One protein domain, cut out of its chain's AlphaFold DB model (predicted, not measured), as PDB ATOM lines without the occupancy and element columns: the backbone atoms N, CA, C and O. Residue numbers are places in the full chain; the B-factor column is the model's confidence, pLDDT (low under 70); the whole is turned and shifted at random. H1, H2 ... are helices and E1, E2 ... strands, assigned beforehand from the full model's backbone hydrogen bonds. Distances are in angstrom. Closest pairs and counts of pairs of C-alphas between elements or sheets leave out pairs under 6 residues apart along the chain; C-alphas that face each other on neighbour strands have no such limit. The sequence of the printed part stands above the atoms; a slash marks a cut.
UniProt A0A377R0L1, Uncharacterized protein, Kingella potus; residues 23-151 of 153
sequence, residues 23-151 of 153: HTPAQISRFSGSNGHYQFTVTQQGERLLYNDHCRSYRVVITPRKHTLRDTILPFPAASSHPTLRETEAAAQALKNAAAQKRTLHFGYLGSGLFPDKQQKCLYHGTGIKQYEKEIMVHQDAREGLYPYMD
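Overview. This is residues 23 to 151 of the 153 residues of an uncharacterized protein of Kingella potus (UniProt A0A377R0L1). Picture one strongly twisted sheet that is folded on itself and curls round one long helix, H2, with E5, E3 and E2 facing E4, E7 and E6 across the hinge strand E1. From this body an arm with the short H1 reaches away, and its residues 72 to 77 stick out. The printed part has 129 residues, in the order E1 E2 E3 H1 H2 E4 E5 E6 E7 H3, of mixed class; the mixed sheet runs E5 E3 E2 E1 E4 E7 E6. It is compact by its radius of gyration of the C-alphas, 14.4 A, though elongated in outline, spanning 45 by 29 by 22 A.

Along the chain. Find C-alpha 23 at (228.248, 197.954, 189.427); here E1 begins, residues 23 to 34, 23.6 A long, and it bends by 92 degrees at residue 26. Next come E2, residues 37 to 44, 22.2 A, and E3, residues 57 to 62, 16.6 A. H1 is residues 69 to 73. At C-alpha 85, (213.408, 196.959, 205.099), you meet H2, residues 85 to 100, 22.3 A. Then look for E4, residues 105 to 110, E5, residues 123 to 126, E6, residues 128 to 132, and E7, residues 135 to 139. H3, residues 148 to 151, ends at C-alpha 151, (228.924, 215.453, 207.536).

Arrangement. E1, E2 and E3 are a meander, each strand the antiparallel neighbour of the one before; look at N 39 and O 32, 2.9 A, and at N 60 and O 40, 2.8 A. The pairing of E1 is staggered: its residues 26 to 34 pair with E2, and its residues 23 to 26 with E4, antiparallel, with N 26 and O 105 at 2.8 A. E4 and E7 are parallel, with N 136 and O 106 at 2.8 A. E6 and E7 form an antiparallel hairpin, with N 130 and O 137 at 2.9 A. E5 is parallel to E3, with N 124 and O 59 at 2.9 A, and runs on into E6 at 78 degrees. H2 is on the sheet; its closest C-alphas to E1 are Ala 99 and Ile 28, 4.8 A, and to E6 Thr 88 and Ile 129, 4.6 A. H1 and H3 are not on the sheet. In H1 and H2 every O i to N i+4 pair is within hydrogen-bond range; H3 is too short for one.

Size, cuts and confidence. The farthest C-alphas, Glu 47 and Ile 73, are 46.4 A apart. The printed part has no cut. The links E2 to E3, H1 to H2 and E4 to E5 are long. The mean pLDDT of the printed part is 89.6; residues 74 to 80 and residue 151 are under 70.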
ATOM      1  N   HIS A  23     228.012 199.200 188.727       94.31
ATOM      2  CA  HIS A  23     228.248 197.954 189.427       94.31
ATOM      3  C   HIS A  23     229.464 197.260 188.842       94.31
ATOM      4  O   HIS A  23     229.789 197.440 187.680       94.31
ATOM      5  N   THR A  24     230.106 196.386 189.603       95.69
ATOM      6  CA  THR A  24     231.207 195.549 189.107       95.69
ATOM      7  C   THR A  24     231.012 194.101 189.528       95.69
ATOM      8  O   THR A  24     230.364 193.842 190.546       95.69
ATOM      9  N   PRO A  25     231.572 193.133 188.783       97.50
ATOM     10  CA  PRO A  25     231.690 191.773 189.278       97.50
ATOM     11  C   PRO A  25     232.485 191.771 190.589       97.50
ATOM     12  O   PRO A  25     233.581 192.325 190.663       97.50
ATOM     13  N   ALA A  26     231.947 191.156 191.634       97.69
ATOM     14  CA  ALA A  26     232.549 191.151 192.955       97.69
ATOM     15  C   ALA A  26     232.228 189.869 193.726       97.69
ATOM     16  O   ALA A  26     231.212 189.207 193.499       97.69
ATOM     17  N   GLN A  27     233.101 189.543 194.676       98.19
ATOM     18  CA  GLN A  27     232.851 188.534 195.699       98.19
ATOM     19  C   GLN A  27     232.599 189.203 197.045       98.19
ATOM     20  O   GLN A  27     233.241 190.195 197.396       98.19
ATOM     21  N   ILE A  28     231.676 188.625 197.806       98.31
ATOM     22  CA  ILE A  28     231.292 189.104 199.130       98.31
ATOM     23  C   ILE A  28     231.901 188.184 200.182       98.31
ATOM     24  O   ILE A  28     231.899 186.965 200.038       98.31
ATOM     25  N   SER A  29     232.420 188.763 201.258       98.50
ATOM     26  CA  SER A  29     232.965 188.027 202.399       98.50
ATOM     27  C   SER A  29     232.681 188.761 203.709       98.50
ATOM     28  O   SER A  29     232.190 189.890 203.704       98.50
ATOM     29  N   ARG A  30     232.969 188.112 204.847       97.81
ATOM     30  CA  ARG A  30     232.811 188.689 206.201       97.81
ATOM     31  C   ARG A  30     231.420 189.299 206.448       97.81
ATOM     32  O   ARG A  30     231.295 190.341 207.084       97.81
ATOM     33  N   PHE A  31     230.385 188.657 205.911       98.38
ATOM     34  CA  PHE A  31     229.009 189.131 206.013       98.38
ATOM     35  C   PHE A  31     228.464 188.933 207.431       98.38
ATOM     36  O   PHE A  31     228.541 187.832 207.977       98.38
ATOM     37  N   SER A  32     227.874 189.974 208.016       98.19
ATOM     38  CA  SER A  32     227.180 189.909 209.308       98.19
ATOM     39  C   SER A  32     226.108 190.997 209.428       98.19
ATOM     40  O   SER A  32     226.083 191.941 208.637       98.19
ATOM     41  N   GLY A  33     225.217 190.853 210.413       97.25
ATOM     42  CA  GLY A  33     224.121 191.788 210.679       97.25
ATOM     43  C   GLY A  33     222.723 191.201 210.453       97.25
ATOM     44  O   GLY A  33     222.573 190.054 210.020       97.25
ATOM     45  N   SER A  34     221.707 191.990 210.789       96.19
ATOM     46  CA  SER A  34     220.277 191.670 210.723       96.19
ATOM     47  C   SER A  34     219.435 192.952 210.804       96.19
ATOM     48  O   SER A  34     219.956 194.026 211.102       96.19
ATOM     49  N   ASN A  35     218.123 192.843 210.557       94.69
ATOM     50  CA  ASN A  35     217.150 193.928 210.741       94.69
ATOM     51  C   ASN A  35     217.533 195.221 209.995       94.69
ATOM     52  O   ASN A  35     217.487 196.317 210.551       94.69
ATOM     53  N   GLY A  36     217.989 195.093 208.744       93.88
ATOM     54  CA  GLY A  36     218.409 196.232 207.923       93.88
ATOM     55  C   GLY A  36     219.801 196.794 208.242       93.88
ATOM     56  O   GLY A  36     220.308 197.599 207.463       93.88
ATOM     57  N   HIS A  37     220.441 196.360 209.332       97.56
ATOM     58  CA  HIS A  37     221.819 196.706 209.666       97.56
ATOM     59  C   HIS A  37     222.762 195.599 209.204       97.56
ATOM     60  O   HIS A  37     222.703 194.480 209.714       97.56
ATOM     61  N   TYR A  38     223.662 195.903 208.273       98.38
ATOM     62  CA  TYR A  38     224.576 194.907 207.712       98.38
ATOM     63  C   TYR A  38     225.988 195.442 207.585       98.38
ATOM     64  O   TYR A  38     226.197 196.626 207.350       98.38
ATOM     65  N   GLN A  39     226.962 194.544 207.674       98.44
ATOM     66  CA  GLN A  39     228.330 194.826 207.271       98.44
ATOM     67  C   GLN A  39     228.898 193.655 206.480       98.44
ATOM     68  O   GLN A  39     228.637 192.487 206.785       98.44
ATOM     69  N   PHE A  40     229.683 193.964 205.458       98.62
ATOM     70  CA  PHE A  40     230.349 192.959 204.641       98.62
ATOM     71  C   PHE A  40     231.558 193.557 203.926       98.62
ATOM     72  O   PHE A  40     231.725 194.770 203.844       98.62
ATOM     73  N   THR A  41     232.440 192.694 203.436       98.62
ATOM     74  CA  THR A  41     233.575 193.073 202.592       98.62
ATOM     75  C   THR A  41     233.275 192.699 201.150       98.62
ATOM     76  O   THR A  41     232.885 191.564 200.870       98.62
ATOM     77  N   VAL A  42     233.488 193.642 200.244       98.38
ATOM     78  CA  VAL A  42     233.375 193.473 198.798       98.38
ATOM     79  C   VAL A  42     234.780 193.398 198.225       98.38
ATOM     80  O   VAL A  42     235.631 194.205 198.581       98.38
ATOM     81  N   THR A  43     235.043 192.426 197.355       98.31
ATOM     82  CA  THR A  43     236.301 192.340 196.602       98.31
ATOM     83  C   THR A  43     235.999 192.283 195.114       98.31
ATOM     84  O   THR A  43     235.464 191.285 194.618       98.31
ATOM     85  N   GLN A  44     236.330 193.370 194.417       97.44
ATOM     86  CA  GLN A  44     236.061 193.543 192.993       97.44
ATOM     87  C   GLN A  44     236.928 192.611 192.143       97.44
ATOM     88  O   GLN A  44     238.125 192.450 192.395       97.44
ATOM     89  N   GLN A  45     236.316 192.021 191.121       95.94
ATOM     90  CA  GLN A  45     236.939 191.115 190.161       95.94
ATOM     91  C   GLN A  45     237.160 191.839 188.823       95.94
ATOM     92  O   GLN A  45     236.360 192.687 188.431       95.94
ATOM     93  N   GLY A  46     238.223 191.479 188.098       92.38
ATOM     94  CA  GLY A  46     238.609 192.144 186.842       92.38
ATOM     95  C   GLY A  46     239.378 193.450 187.061       92.38
ATOM     96  O   GLY A  46     239.718 193.789 188.186       92.38
ATOM     97  N   GLU A  47     239.698 194.187 186.001       89.69
ATOM     98  CA  GLU A  47     240.583 195.362 186.105       89.69
ATOM     99  C   GLU A  47     239.855 196.627 186.572       89.69
ATOM    100  O   GLU A  47     240.406 197.402 187.356       89.69
ATOM    101  N   ARG A  48     238.593 196.801 186.165       92.38
ATOM    102  CA  ARG A  48     237.794 197.990 186.480       92.38
ATOM    103  C   ARG A  48     237.442 198.065 187.970       92.38
ATOM    104  O   ARG A  48     236.956 197.094 188.546       92.38
ATOM    105  N   LEU A  49     237.650 199.239 188.565       92.12
ATOM    106  CA  LEU A  49     237.175 199.581 189.908       92.12
ATOM    107  C   LEU A  49     235.835 200.321 189.837       92.12
ATOM    108  O   LEU A  49     235.495 200.899 188.808       92.12
ATOM    109  N   LEU A  50     235.073 200.276 190.932       90.81
ATOM    110  CA  LEU A  50     233.763 200.932 191.020       90.81
ATOM    111  C   LEU A  50     233.950 202.441 191.208       90.81
ATOM    112  O   LEU A  50     233.224 203.241 190.631       90.81
ATOM    113  N   TYR A  51     234.985 202.802 191.965       87.81
ATOM    114  CA  TYR A  51     235.462 204.159 192.162       87.81
ATOM    115  C   TYR A  51     236.957 204.234 191.839       87.81
ATOM    116  O   TYR A  51     237.700 203.267 192.020       87.81
ATOM    117  N   ASN A  52     237.421 205.391 191.363       88.06
ATOM    118  CA  ASN A  52     238.842 205.633 191.105       88.06
ATOM    119  C   ASN A  52     239.585 206.082 192.380       88.06
ATOM    120  O   ASN A  52     240.219 207.131 192.411       88.06
ATOM    121  N   ASP A  53     239.456 205.307 193.456       89.00
ATOM    122  CA  ASP A  53     240.059 205.560 194.777       89.00
ATOM    123  C   ASP A  53     241.058 204.463 195.199       89.00
ATOM    124  O   ASP A  53     241.597 204.460 196.313       89.00
ATOM    125  N   HIS A  54     241.338 203.547 194.266       90.94
ATOM    126  CA  HIS A  54     242.234 202.402 194.409       90.94
ATOM    127  C   HIS A  54     241.785 201.357 195.450       90.94
ATOM    128  O   HIS A  54     242.579 200.496 195.841       90.94
ATOM    129  N   CYS A  55     240.516 201.366 195.872       94.75
ATOM    130  CA  CYS A  55     239.962 200.383 196.802       94.75
ATOM    131  C   CYS A  55     239.415 199.145 196.073       94.75
ATOM    132  O   CYS A  55     238.230 199.040 195.782       94.75
ATOM    133  N   ARG A  56     240.268 198.143 195.820       96.38
ATOM    134  CA  ARG A  56     239.827 196.865 195.214       96.38
ATOM    135  C   ARG A  56     239.043 195.965 196.169       96.38
ATOM    136  O   ARG A  56     238.170 195.207 195.744       96.38
ATOM    137  N   SER A  57     239.394 196.019 197.449       97.75
ATOM    138  CA  SER A  57     238.676 195.355 198.530       97.75
ATOM    139  C   SER A  57     238.272 196.410 199.545       97.75
ATOM    140  O   SER A  57     239.115 197.190 199.988       97.75
ATOM    141  N   TYR A  58     236.987 196.462 199.874       97.94
ATOM    142  CA  TYR A  58     236.429 197.499 200.731       97.94
ATOM    143  C   TYR A  58     235.313 196.969 201.615       97.94
ATOM    144  O   TYR A  58     234.669 195.959 201.323       97.94
ATOM    145  N   ARG A  59     235.090 197.661 202.730       98.31
ATOM    146  CA  ARG A  59     234.043 197.339 203.693       98.31
ATOM    147  C   ARG A  59     232.811 198.177 203.380       98.31
ATOM    148  O   ARG A  59     232.926 199.361 203.090       98.31
ATOM    149  N   VAL A  60     231.640 197.564 203.456       98.06
ATOM    150  CA  VAL A  60     230.351 198.238 203.306       98.06
ATOM    151  C   VAL A  60     229.587 198.096 204.608       98.06
ATOM    152  O   VAL A  60     229.539 197.002 205.173       98.06
ATOM    153  N   VAL A  61     228.995 199.194 205.070       97.31
ATOM    154  CA  VAL A  61     228.097 199.243 206.224       97.31
ATOM    155  C   VAL A  61     226.744 199.776 205.770       97.31
ATOM    156  O   VAL A  61     226.644 200.850 205.189       97.31
ATOM    157  N   ILE A  62     225.690 199.015 206.036       96.56
ATOM    158  CA  ILE A  62     224.309 199.404 205.774       96.56
ATOM    159  C   ILE A  62     223.671 199.814 207.096       96.56
ATOM    160  O   ILE A  62     223.635 199.022 208.038       96.56
ATOM    161  N   THR A  63     223.167 201.044 207.155       94.06
ATOM    162  CA  THR A  63     222.393 201.578 208.282       94.06
ATOM    163  C   THR A  63     221.015 201.987 207.777       94.06
ATOM    164  O   THR A  63     220.965 202.875 206.933       94.06
ATOM    165  N   PRO A  64     219.904 201.424 208.278       92.50
ATOM    166  CA  PRO A  64     218.566 201.710 207.779       92.50
ATOM    167  C   PRO A  64     218.275 203.195 207.580       92.50
ATOM    168  O   PRO A  64     218.723 204.067 208.337       92.50
ATOM    169  N   ARG A  65     217.481 203.475 206.547       89.25
ATOM    170  CA  ARG A  65     216.995 204.820 206.266       89.25
ATOM    171  C   ARG A  65     216.314 205.420 207.507       89.25
ATOM    172  O   ARG A  65     215.421 204.803 208.081       89.25
ATOM    173  N   LYS A  66     216.702 206.633 207.907       88.19
ATOM    174  CA  LYS A  66     216.033 207.369 208.986       88.19
ATOM    175  C   LYS A  66     214.737 207.977 208.459       88.19
ATOM    176  O   LYS A  66     214.739 208.698 207.461       88.19
ATOM    177  N   HIS A  67     213.633 207.711 209.146       83.06
ATOM    178  CA  HIS A  67     212.349 208.341 208.860       83.06
ATOM    179  C   HIS A  67     212.217 209.631 209.676       83.06
ATOM    180  O   HIS A  67     212.426 209.636 210.886       83.06
ATOM    181  N   THR A  68     211.888 210.729 209.004       82.25
ATOM    182  CA  THR A  68     211.692 212.060 209.592       82.25
ATOM    183  C   THR A  68     210.223 212.466 209.508       82.25
ATOM    184  O   THR A  68     209.482 211.947 208.678       82.25
ATOM    185  N   LEU A  69     209.795 213.456 210.298       79.62
ATOM    186  CA  LEU A  69     208.428 213.998 210.219       79.62
ATOM    187  C   LEU A  69     208.071 214.501 208.809       79.62
ATOM    188  O   LEU A  69     206.933 214.370 208.364       79.62
ATOM    189  N   ARG A  70     209.060 215.018 208.068       73.50
ATOM    190  CA  ARG A  70     208.889 215.453 206.676       73.50
ATOM    191  C   ARG A  70     208.487 214.300 205.748       73.50
ATOM    192  O   ARG A  70     207.749 214.543 204.798       73.50
ATOM    193  N   ASP A  71     208.920 213.070 206.040       74.69
ATOM    194  CA  ASP A  71     208.542 211.866 205.284       74.69
ATOM    195  C   ASP A  71     207.075 211.462 205.506       74.69
ATOM    196  O   ASP A  71     206.522 210.717 204.704       74.69
ATOM    197  N   THR A  72     206.443 211.937 206.584       71.94
ATOM    198  CA  THR A  72     205.037 211.650 206.914       71.94
ATOM    199  C   THR A  72     204.089 212.758 206.445       71.94
ATOM    200  O   THR A  72     202.931 212.485 206.148       71.94
ATOM    201  N   ILE A  73     204.566 214.006 206.382       70.44
ATOM    202  CA  ILE A  73     203.734 215.192 206.107       70.44
ATOM    203  C   ILE A  73     203.635 215.507 204.605       70.44
ATOM    204  O   ILE A  73     202.616 216.025 204.152       70.44
ATOM    205  N   LEU A  74     204.676 215.223 203.815       61.75
ATOM    206  CA  LEU A  74     204.671 215.525 202.382       61.75
ATOM    207  C   LEU A  74     204.126 214.337 201.567       61.75
ATOM    208  O   LEU A  74     204.643 213.232 201.708       61.75
ATOM    209  N   PRO A  75     203.166 214.548 200.641       52.78
ATOM    210  CA  PRO A  75     202.594 213.485 199.803       52.78
ATOM    211  C   PRO A  75     203.537 213.024 198.676       52.78
ATOM    212  O   PRO A  75     203.142 212.247 197.808       52.78
ATOM    213  N   PHE A  76     204.779 213.513 198.649       52.91
ATOM    214  CA  PHE A  76     205.761 213.105 197.654       52.91
ATOM    215  C   PHE A  76     206.381 211.770 198.062       52.91
ATOM    216  O   PHE A  76     206.823 211.626 199.204       52.91
ATOM    217  N   PRO A  77     206.503 210.806 197.139       52.19
ATOM    218  CA  PRO A  77     207.071 209.505 197.432       52.19
ATOM    219  C   PRO A  77     208.605 209.592 197.475       52.19
ATOM    220  O   PRO A  77     209.301 208.859 196.789       52.19
ATOM    221  N   ALA A  78     209.163 210.461 198.323       51.81
ATOM    222  CA  ALA A  78     210.581 210.410 198.679       51.81
ATOM    223  C   ALA A  78     210.940 209.056 199.330       51.81
ATOM    224  O   ALA A  78     212.098 208.656 199.361       51.81
ATOM    225  N   ALA A  79     209.932 208.327 199.823       52.00
ATOM    226  CA  ALA A  79     210.066 206.983 200.364       52.00
ATOM    227  C   ALA A  79     210.067 205.854 199.310       52.00
ATOM    228  O   ALA A  79     210.501 204.761 199.657       52.00
ATOM    229  N   SER A  80     209.608 206.059 198.063       59.22
ATOM    230  CA  SER A  80     209.447 204.939 197.106       59.22
ATOM    231  C   SER A  80     210.709 204.589 196.311       59.22
ATOM    232  O   SER A  80     210.796 203.494 195.759       59.22
ATOM    233  N   SER A  81     211.686 205.496 196.241       70.81
ATOM    234  CA  SER A  81     212.950 205.275 195.524       70.81
ATOM    235  C   SER A  81     214.002 204.537 196.359       70.81
ATOM    236  O   SER A  81     215.007 204.074 195.813       70.81
ATOM    237  N   HIS A  82     213.783 204.412 197.672       82.12
ATOM    238  CA  HIS A  82     214.669 203.694 198.581       82.12
ATOM    239  C   HIS A  82     214.157 202.278 198.854       82.12
ATOM    240  O   HIS A  82     212.946 202.079 198.958       82.12
ATOM    241  N   PRO A  83     215.059 201.297 199.025       89.62
ATOM    242  CA  PRO A  83     214.666 199.950 199.391       89.62
ATOM    243  C   PRO A  83     213.942 199.956 200.734       89.62
ATOM    244  O   PRO A  83     214.400 200.557 201.709       89.62
ATOM    245  N   THR A  84     212.825 199.247 200.795       91.81
ATOM    246  CA  THR A  84     212.158 198.922 202.054       91.81
ATOM    247  C   THR A  84     213.048 198.020 202.915       91.81
ATOM    248  O   THR A  84     213.985 197.379 202.422       91.81
ATOM    249  N   LEU A  85     212.731 197.909 204.210       93.06
ATOM    250  CA  LEU A  85     213.408 196.959 205.099       93.06
ATOM    251  C   LEU A  85     213.341 195.530 204.540       93.06
ATOM    252  O   LEU A  85     214.361 194.855 204.460       93.06
ATOM    253  N   ARG A  86     212.167 195.111 204.056       95.00
ATOM    254  CA  ARG A  86     211.959 193.778 203.477       95.00
ATOM    255  C   ARG A  86     212.818 193.536 202.234       95.00
ATOM    256  O   ARG A  86     213.390 192.460 202.089       95.00
ATOM    257  N   GLU A  87     212.909 194.511 201.329       95.38
ATOM    258  CA  GLU A  87     213.789 194.409 200.153       95.38
ATOM    259  C   GLU A  87     215.263 194.344 200.565       95.38
ATOM    260  O   GLU A  87     216.019 193.540 200.017       95.38
ATOM    261  N   THR A  88     215.641 195.129 201.578       96.88
ATOM    262  CA  THR A  88     216.990 195.134 202.151       96.88
ATOM    263  C   THR A  88     217.342 193.772 202.739       96.88
ATOM    264  O   THR A  88     218.395 193.225 202.426       96.88
ATOM    265  N   GLU A  89     216.458 193.175 203.533       97.88
ATOM    266  CA  GLU A  89     216.659 191.851 204.128       97.88
ATOM    267  C   GLU A  89     216.734 190.741 203.072       97.88
ATOM    268  O   GLU A  89     217.575 189.842 203.167       97.88
ATOM    269  N   ALA A  90     215.911 190.815 202.025       97.44
ATOM    270  CA  ALA A  90     215.953 189.855 200.926       97.44
ATOM    271  C   ALA A  90     217.288 189.924 200.161       97.44
ATOM    272  O   ALA A  90     217.939 188.896 199.946       97.44
ATOM    273  N   ALA A  91     217.745 191.130 199.810       97.69
ATOM    274  CA  ALA A  91     219.039 191.327 199.159       97.69
ATOM    275  C   ALA A  91     220.214 190.961 200.089       97.69
ATOM    276  O   ALA A  91     221.202 190.375 199.642       97.69
ATOM    277  N   ALA A  92     220.093 191.223 201.394       98.12
ATOM    278  CA  ALA A  92     221.061 190.815 202.411       98.12
ATOM    279  C   ALA A  92     221.225 189.294 202.447       98.12
ATOM    280  O   ALA A  92     222.343 188.776 202.480       98.12
ATOM    281  N   GLN A  93     220.112 188.563 202.388       97.94
ATOM    282  CA  GLN A  93     220.137 187.109 202.343       97.94
ATOM    283  C   GLN A  93     220.793 186.597 201.052       97.94
ATOM    284  O   GLN A  93     221.565 185.635 201.099       97.94
ATOM    285  N   ALA A  94     220.559 187.254 199.913       97.06
ATOM    286  CA  ALA A  94     221.237 186.930 198.659       97.06
ATOM    287  C   ALA A  94     222.761 187.150 198.745       97.06
ATOM    288  O   ALA A  94     223.520 186.269 198.330       97.06
ATOM    289  N   LEU A  95     223.215 188.260 199.348       97.81
ATOM    290  CA  LEU A  95     224.636 188.524 199.623       97.81
ATOM    291  C   LEU A  95     225.240 187.463 200.546       97.81
ATOM    292  O   LEU A  95     226.308 186.931 200.252       97.81
ATOM    293  N   LYS A  96     224.548 187.117 201.638       98.19
ATOM    294  CA  LYS A  96     224.985 186.086 202.590       98.19
ATOM    295  C   LYS A  96     225.154 184.728 201.907       98.19
ATOM    296  O   LYS A  96     226.173 184.065 202.101       98.19
ATOM    297  N   ASN A  97     224.190 184.337 201.074       97.50
ATOM    298  CA  ASN A  97     224.250 183.093 200.308       97.50
ATOM    299  C   ASN A  97     225.407 183.107 199.300       97.50
ATOM    300  O   ASN A  97     226.149 182.132 199.199       97.50
ATOM    301  N   ALA A  98     225.597 184.218 198.582       96.25
ATOM    302  CA  ALA A  98     226.711 184.363 197.651       96.25
ATOM    303  C   ALA A  98     228.071 184.315 198.359       96.25
ATOM    304  O   ALA A  98     228.986 183.662 197.862       96.25
ATOM    305  N   ALA A  99     228.184 184.927 199.542       97.44
ATOM    306  CA  ALA A  99     229.389 184.880 200.360       97.44
ATOM    307  C   ALA A  99     229.716 183.449 200.816       97.44
ATOM    308  O   ALA A  99     230.856 183.005 200.679       97.44
ATOM    309  N   ALA A 100     228.716 182.698 201.288       97.94
ATOM    310  CA  ALA A 100     228.885 181.299 201.688       97.94
ATOM    311  C   ALA A 100     229.342 180.405 200.519       97.94
ATOM    312  O   ALA A 100     230.153 179.502 200.703       97.94
ATOM    313  N   GLN A 101     228.854 180.688 199.310       97.62
ATOM    314  CA  GLN A 101     229.187 179.948 198.089       97.62
ATOM    315  C   GLN A 101     230.443 180.470 197.375       97.62
ATOM    316  O   GLN A 101     230.819 179.914 196.346       97.62
ATOM    317  N   LYS A 102     231.071 181.551 197.867       96.31
ATOM    318  CA  LYS A 102     232.142 182.286 197.164       96.31
ATOM    319  C   LYS A 102     231.762 182.646 195.717       96.31
ATOM    320  O   LYS A 102     232.598 182.652 194.816       96.31
ATOM    321  N   ARG A 103     230.476 182.918 195.484       96.69
ATOM    322  CA  ARG A 103     229.917 183.184 194.157       96.69
ATOM    323  C   ARG A 103     230.147 184.640 193.769       96.69
ATOM    324  O   ARG A 103     229.858 185.543 194.551       96.69
ATOM    325  N   THR A 104     230.611 184.858 192.542       96.81
ATOM    326  CA  THR A 104     230.697 186.198 191.951       96.81
ATOM    327  C   THR A 104     229.302 186.702 191.587       96.81
ATOM    328  O   THR A 104     228.499 185.969 191.007       96.81
ATOM    329  N   LEU A 105     229.020 187.958 191.920       95.88
ATOM    330  CA  LEU A 105     227.797 188.677 191.561       95.88
ATOM    331  C   LEU A 105     228.134 190.091 191.093       95.88
ATOM    332  O   LEU A 105     229.257 190.546 191.291       95.88
ATOM    333  N   HIS A 106     227.176 190.791 190.493       97.00
ATOM    334  CA  HIS A 106     227.342 192.211 190.195       97.00
ATOM    335  C   HIS A 106     226.910 193.023 191.414       97.00
ATOM    336  O   HIS A 106     225.763 192.932 191.851       97.00
ATOM    337  N   PHE A 107     227.850 193.763 191.992       97.56
ATOM    338  CA  PHE A 107     227.637 194.599 193.168       97.56
ATOM    339  C   PHE A 107     227.916 196.056 192.826       97.56
ATOM    340  O   PHE A 107     228.930 196.355 192.190       97.56
ATOM    341  N   GLY A 108     227.052 196.955 193.275       95.56
ATOM    342  CA  GLY A 108     227.157 198.355 192.907       95.56
ATOM    343  C   GLY A 108     226.303 199.281 193.742       95.56
ATOM    344  O   GLY A 108     225.881 198.954 194.854       95.56
ATOM    345  N   TYR A 109     226.043 200.446 193.171       93.56
ATOM    346  CA  TYR A 109     225.168 201.453 193.738       93.56
ATOM    347  C   TYR A 109     224.135 201.920 192.719       93.56
ATOM    348  O   TYR A 109     224.348 201.854 191.509       93.56
ATOM    349  N   LEU A 110     223.022 202.439 193.233       89.62
ATOM    350  CA  LEU A 110     222.043 203.181 192.450       89.62
ATOM    351  C   LEU A 110     221.937 204.618 192.971       89.62
ATOM    352  O   LEU A 110     221.963 204.854 194.183       89.62
ATOM    353  N   GLY A 111     221.793 205.578 192.059       80.31
ATOM    354  CA  GLY A 111     221.787 207.005 192.366       80.31
ATOM    355  C   GLY A 111     223.116 207.425 192.987       80.31
ATOM    356  O   GLY A 111     224.175 207.123 192.457       80.31
ATOM    357  N   SER A 112     223.057 208.078 194.143       70.38
ATOM    358  CA  SER A 112     224.244 208.457 194.917       70.38
ATOM    359  C   SER A 112     224.655 207.382 195.942       70.38
ATOM    360  O   SER A 112     225.237 207.714 196.960       70.38
ATOM    361  N   GLY A 113     224.278 206.109 195.774       75.12
ATOM    362  CA  GLY A 113     224.584 205.047 196.750       75.12
ATOM    363  C   GLY A 113     226.087 204.793 196.982       75.12
ATOM    364  O   GLY A 113     226.919 205.233 196.201       75.12
ATOM    365  N   LEU A 114     226.440 204.040 198.039       86.69
ATOM    366  CA  LEU A 114     227.832 203.767 198.466       86.69
ATOM    367  C   LEU A 114     228.651 205.039 198.725       86.69
ATOM    368  O   LEU A 114     229.640 205.296 198.039       86.69
ATOM    369  N   PHE A 115     228.275 205.810 199.744       88.38
ATOM    370  CA  PHE A 115     229.059 206.981 200.132       88.38
ATOM    371  C   PHE A 115     230.362 206.562 200.821       88.38
ATOM    372  O   PHE A 115     230.299 205.785 201.777       88.38
ATOM    373  N   PRO A 116     231.530 207.058 200.382       90.06
ATOM    374  CA  PRO A 116     232.787 206.782 201.060       90.06
ATOM    375  C   PRO A 116     232.790 207.413 202.455       90.06
ATOM    376  O   PRO A 116     232.330 208.538 202.653       90.06
ATOM    377  N   ASP A 117     233.331 206.686 203.423       91.00
ATOM    378  CA  ASP A 117     233.633 207.219 204.741       91.00
ATOM    379  C   ASP A 117     234.812 208.191 204.638       91.00
ATOM    380  O   ASP A 117     235.850 207.881 204.050       91.00
ATOM    381  N   LYS A 118     234.652 209.378 205.218       86.56
ATOM    382  CA  LYS A 118     235.663 210.434 205.136       86.56
ATOM    383  C   LYS A 118     236.857 210.209 206.073       86.56
ATOM    384  O   LYS A 118     237.920 210.776 205.847       86.56
ATOM    385  N   GLN A 119     236.706 209.376 207.104       89.50
ATOM    386  CA  GLN A 119     237.743 209.096 208.103       89.50
ATOM    387  C   GLN A 119     238.458 207.764 207.846       89.50
ATOM    388  O   GLN A 119     239.630 207.603 208.185       89.50
ATOM    389  N   GLN A 120     237.766 206.791 207.254       92.12
ATOM    390  CA  GLN A 120     238.276 205.446 207.003       92.12
ATOM    391  C   GLN A 120     238.320 205.142 205.505       92.12
ATOM    392  O   GLN A 120     237.305 204.867 204.869       92.12
ATOM    393  N   LYS A 121     239.532 205.091 204.942       94.06
ATOM    394  CA  LYS A 121     239.738 204.691 203.544       94.06
ATOM    395  C   LYS A 121     239.165 203.290 203.275       94.06
ATOM    396  O   LYS A 121     239.348 202.373 204.074       94.06
ATOM    397  N   CYS A 122     238.522 203.120 202.118       95.88
ATOM    398  CA  CYS A 122     237.882 201.871 201.686       95.88
ATOM    399  C   CYS A 122     236.754 201.376 202.617       95.88
ATOM    400  O   CYS A 122     236.470 200.174 202.663       95.88
ATOM    401  N   LEU A 123     236.110 202.275 203.362       96.06
ATOM    402  CA  LEU A 123     234.830 202.032 204.017       96.06
ATOM    403  C   LEU A 123     233.755 202.831 203.281       96.06
ATOM    404  O   LEU A 123     233.958 204.001 202.982       96.06
ATOM    405  N   TYR A 124     232.624 202.197 203.000       95.31
ATOM    406  CA  TYR A 124     231.488 202.830 202.342       95.31
ATOM    407  C   TYR A 124     230.214 202.560 203.123       95.31
ATOM    408  O   TYR A 124     230.057 201.510 203.755       95.31
ATOM    409  N   HIS A 125     229.285 203.495 203.020       95.31
ATOM    410  CA  HIS A 125     228.013 203.466 203.713       95.31
ATOM    411  C   HIS A 125     226.846 203.418 202.732       95.31
ATOM    412  O   HIS A 125     226.910 203.928 201.611       95.31
ATOM    413  N   GLY A 126     225.783 202.755 203.170       94.38
ATOM    414  CA  GLY A 126     224.506 202.672 202.481       94.38
ATOM    415  C   GLY A 126     223.352 202.722 203.472       94.38
ATOM    416  O   GLY A 126     223.521 202.440 204.660       94.38
ATOM    417  N   THR A 127     222.152 203.006 202.974       93.75
ATOM    418  CA  THR A 127     220.921 203.026 203.777       93.75
ATOM    419  C   THR A 127     219.904 201.959 203.424       93.75
ATOM    420  O   THR A 127     218.846 201.865 204.045       93.75
ATOM    421  N   GLY A 128     220.217 201.157 202.416       94.56
ATOM    422  CA  GLY A 128     219.420 200.026 201.987       94.56
ATOM    423  C   GLY A 128     220.129 199.292 200.864       94.56
ATOM    424  O   GLY A 128     221.031 199.830 200.218       94.56
ATOM    425  N   ILE A 129     219.704 198.061 200.628       95.88
ATOM    426  CA  ILE A 129     220.170 197.256 199.504       95.88
ATOM    427  C   ILE A 129     218.972 196.697 198.761       95.88
ATOM    428  O   ILE A 129     217.945 196.389 199.358       95.88
ATOM    429  N   LYS A 130     219.086 196.586 197.446       95.19
ATOM    430  CA  LYS A 130     218.039 196.015 196.611       95.19
ATOM    431  C   LYS A 130     218.655 195.136 195.550       95.19
ATOM    432  O   LYS A 130     219.691 195.458 194.973       95.19
ATOM    433  N   GLN A 131     218.011 194.003 195.326       94.88
ATOM    434  CA  GLN A 131     218.379 193.114 194.247       94.88
ATOM    435  C   GLN A 131     217.563 193.477 193.006       94.88
ATOM    436  O   GLN A 131     216.332 193.470 193.044       94.88
ATOM    437  N   TYR A 132     218.265 193.769 191.918       90.94
ATOM    438  CA  TYR A 132     217.712 194.002 190.590       90.94
ATOM    439  C   TYR A 132     218.183 192.870 189.687       90.94
ATOM    440  O   TYR A 132     219.341 192.832 189.291       90.94
ATOM    441  N   GLU A 133     217.307 191.906 189.406       86.69
ATOM    442  CA  GLU A 133     217.652 190.699 188.644       86.69
ATOM    443  C   GLU A 133     218.919 189.991 189.188       86.69
ATOM    444  O   GLU A 133     218.858 189.268 190.190       86.69
ATOM    445  N   LYS A 134     220.068 190.198 188.529       84.62
ATOM    446  CA  LYS A 134     221.380 189.604 188.839       84.62
ATOM    447  C   LYS A 134     222.336 190.562 189.564       84.62
ATOM    448  O   LYS A 134     223.474 190.181 189.847       84.62
ATOM    449  N   GLU A 135     221.886 191.774 189.850       93.69
ATOM    450  CA  GLU A 135     222.656 192.856 190.449       93.69
ATOM    451  C   GLU A 135     222.180 193.117 191.877       93.69
ATOM    452  O   GLU A 135     220.987 193.042 192.181       93.69
ATOM    453  N   ILE A 136     223.113 193.433 192.770       96.25
ATOM    454  CA  ILE A 136     222.810 193.909 194.116       96.25
ATOM    455  C   ILE A 136     223.318 195.337 194.228       96.25
ATOM    456  O   ILE A 136     224.523 195.588 194.178       96.25
ATOM    457  N   MET A 137     222.374 196.257 194.388       95.94
ATOM    458  CA  MET A 137     222.619 197.688 194.411       95.94
ATOM    459  C   MET A 137     222.417 198.232 195.814       95.94
ATOM    460  O   MET A 137     221.407 197.966 196.469       95.94
ATOM    461  N   VAL A 138     223.379 199.021 196.268       95.81
ATOM    462  CA  VAL A 138     223.260 199.804 197.492       95.81
ATOM    463  C   VAL A 138     222.653 201.160 197.170       95.81
ATOM    464  O   VAL A 138     223.023 201.817 196.199       95.81
ATOM    465  N   HIS A 139     221.734 201.595 198.019       93.06
ATOM    466  CA  HIS A 139     221.158 202.932 197.976       93.06
ATOM    467  C   HIS A 139     221.682 203.736 199.161       93.06
ATOM    468  O   HIS A 139     221.936 203.169 200.223       93.06
ATOM    469  N   GLN A 140     221.786 205.053 199.002       89.12
ATOM    470  CA  GLN A 140     222.091 205.973 200.092       89.12
ATOM    471  C   GLN A 140     221.045 207.077 200.141       89.12
ATOM    472  O   GLN A 140     220.756 207.715 199.131       89.12
ATOM    473  N   ASP A 141     220.519 207.332 201.332       87.25
ATOM    474  CA  ASP A 141     219.816 208.564 201.651       87.25
ATOM    475  C   ASP A 141     220.835 209.684 201.894       87.25
ATOM    476  O   ASP A 141     221.584 209.653 202.871       87.25
ATOM    477  N   ALA A 142     220.891 210.632 200.960       81.31
ATOM    478  CA  ALA A 142     221.887 211.699 200.936       81.31
ATOM    479  C   ALA A 142     221.421 212.999 201.614       81.31
ATOM    480  O   ALA A 142     222.002 214.058 201.382       81.31
ATOM    481  N   ARG A 143     220.346 212.955 202.412       83.50
ATOM    482  CA  ARG A 143     219.886 214.127 203.165       83.50
ATOM    483  C   ARG A 143     220.911 214.499 204.242       83.50
ATOM    484  O   ARG A 143     221.243 213.681 205.099       83.50
ATOM    485  N   GLU A 144     221.364 215.747 204.188       79.44
ATOM    486  CA  GLU A 144     222.329 216.352 205.113       79.44
ATOM    487  C   GLU A 144     221.874 216.258 206.580       79.44
ATOM    488  O   GLU A 144     220.677 216.335 206.879       79.44
ATOM    489  N   GLY A 145     222.823 216.055 207.501       81.38
ATOM    490  CA  GLY A 145     222.562 216.018 208.944       81.38
ATOM    491  C   GLY A 145     221.878 214.745 209.462       81.38
ATOM    492  O   GLY A 145     221.654 214.606 210.667       81.38
ATOM    493  N   LEU A 146     221.525 213.788 208.592       84.25
ATOM    494  CA  LEU A 146     220.941 212.510 209.021       84.25
ATOM    495  C   LEU A 146     221.995 211.450 209.338       84.25
ATOM    496  O   LEU A 146     221.733 210.552 210.147       84.25
ATOM    497  N   TYR A 147     223.173 211.543 208.731       85.00
ATOM    498  CA  TYR A 147     224.196 210.509 208.790       85.00
ATOM    499  C   TYR A 147     225.562 211.133 209.076       85.00
ATOM    500  O   TYR A 147     226.164 211.688 208.166       85.00
ATOM    501  N   PRO A 148     226.102 210.975 210.301       80.81
ATOM    502  CA  PRO A 148     227.346 211.639 210.703       80.81
ATOM    503  C   PRO A 148     228.553 211.349 209.798       80.81
ATOM    504  O   PRO A 148     229.439 212.184 209.662       80.81
ATOM    505  N   TYR A 149     228.584 210.178 209.151       78.94
ATOM    506  CA  TYR A 149     229.641 209.807 208.204       78.94
ATOM    507  C   TYR A 149     229.625 210.632 206.905       78.94
ATOM    508  O   TYR A 149     230.612 210.631 206.175       78.94
ATOM    509  N   MET A 150     228.525 211.333 206.609       75.50
ATOM    510  CA  MET A 150     228.415 212.250 205.472       75.50
ATOM    511  C   MET A 150     228.881 213.668 205.823       75.50
ATOM    512  O   MET A 150     229.377 214.375 204.947       75.50
ATOM    513  N   ASP A 151     228.780 214.060 207.093       69.31
ATOM    514  CA  ASP A 151     228.924 215.453 207.536       69.31
ATOM    515  C   ASP A 151     230.339 215.804 208.039       69.31
ATOM    516  O   ASP A 151     230.636 216.974 208.240       69.31
TER     517      ASP A 151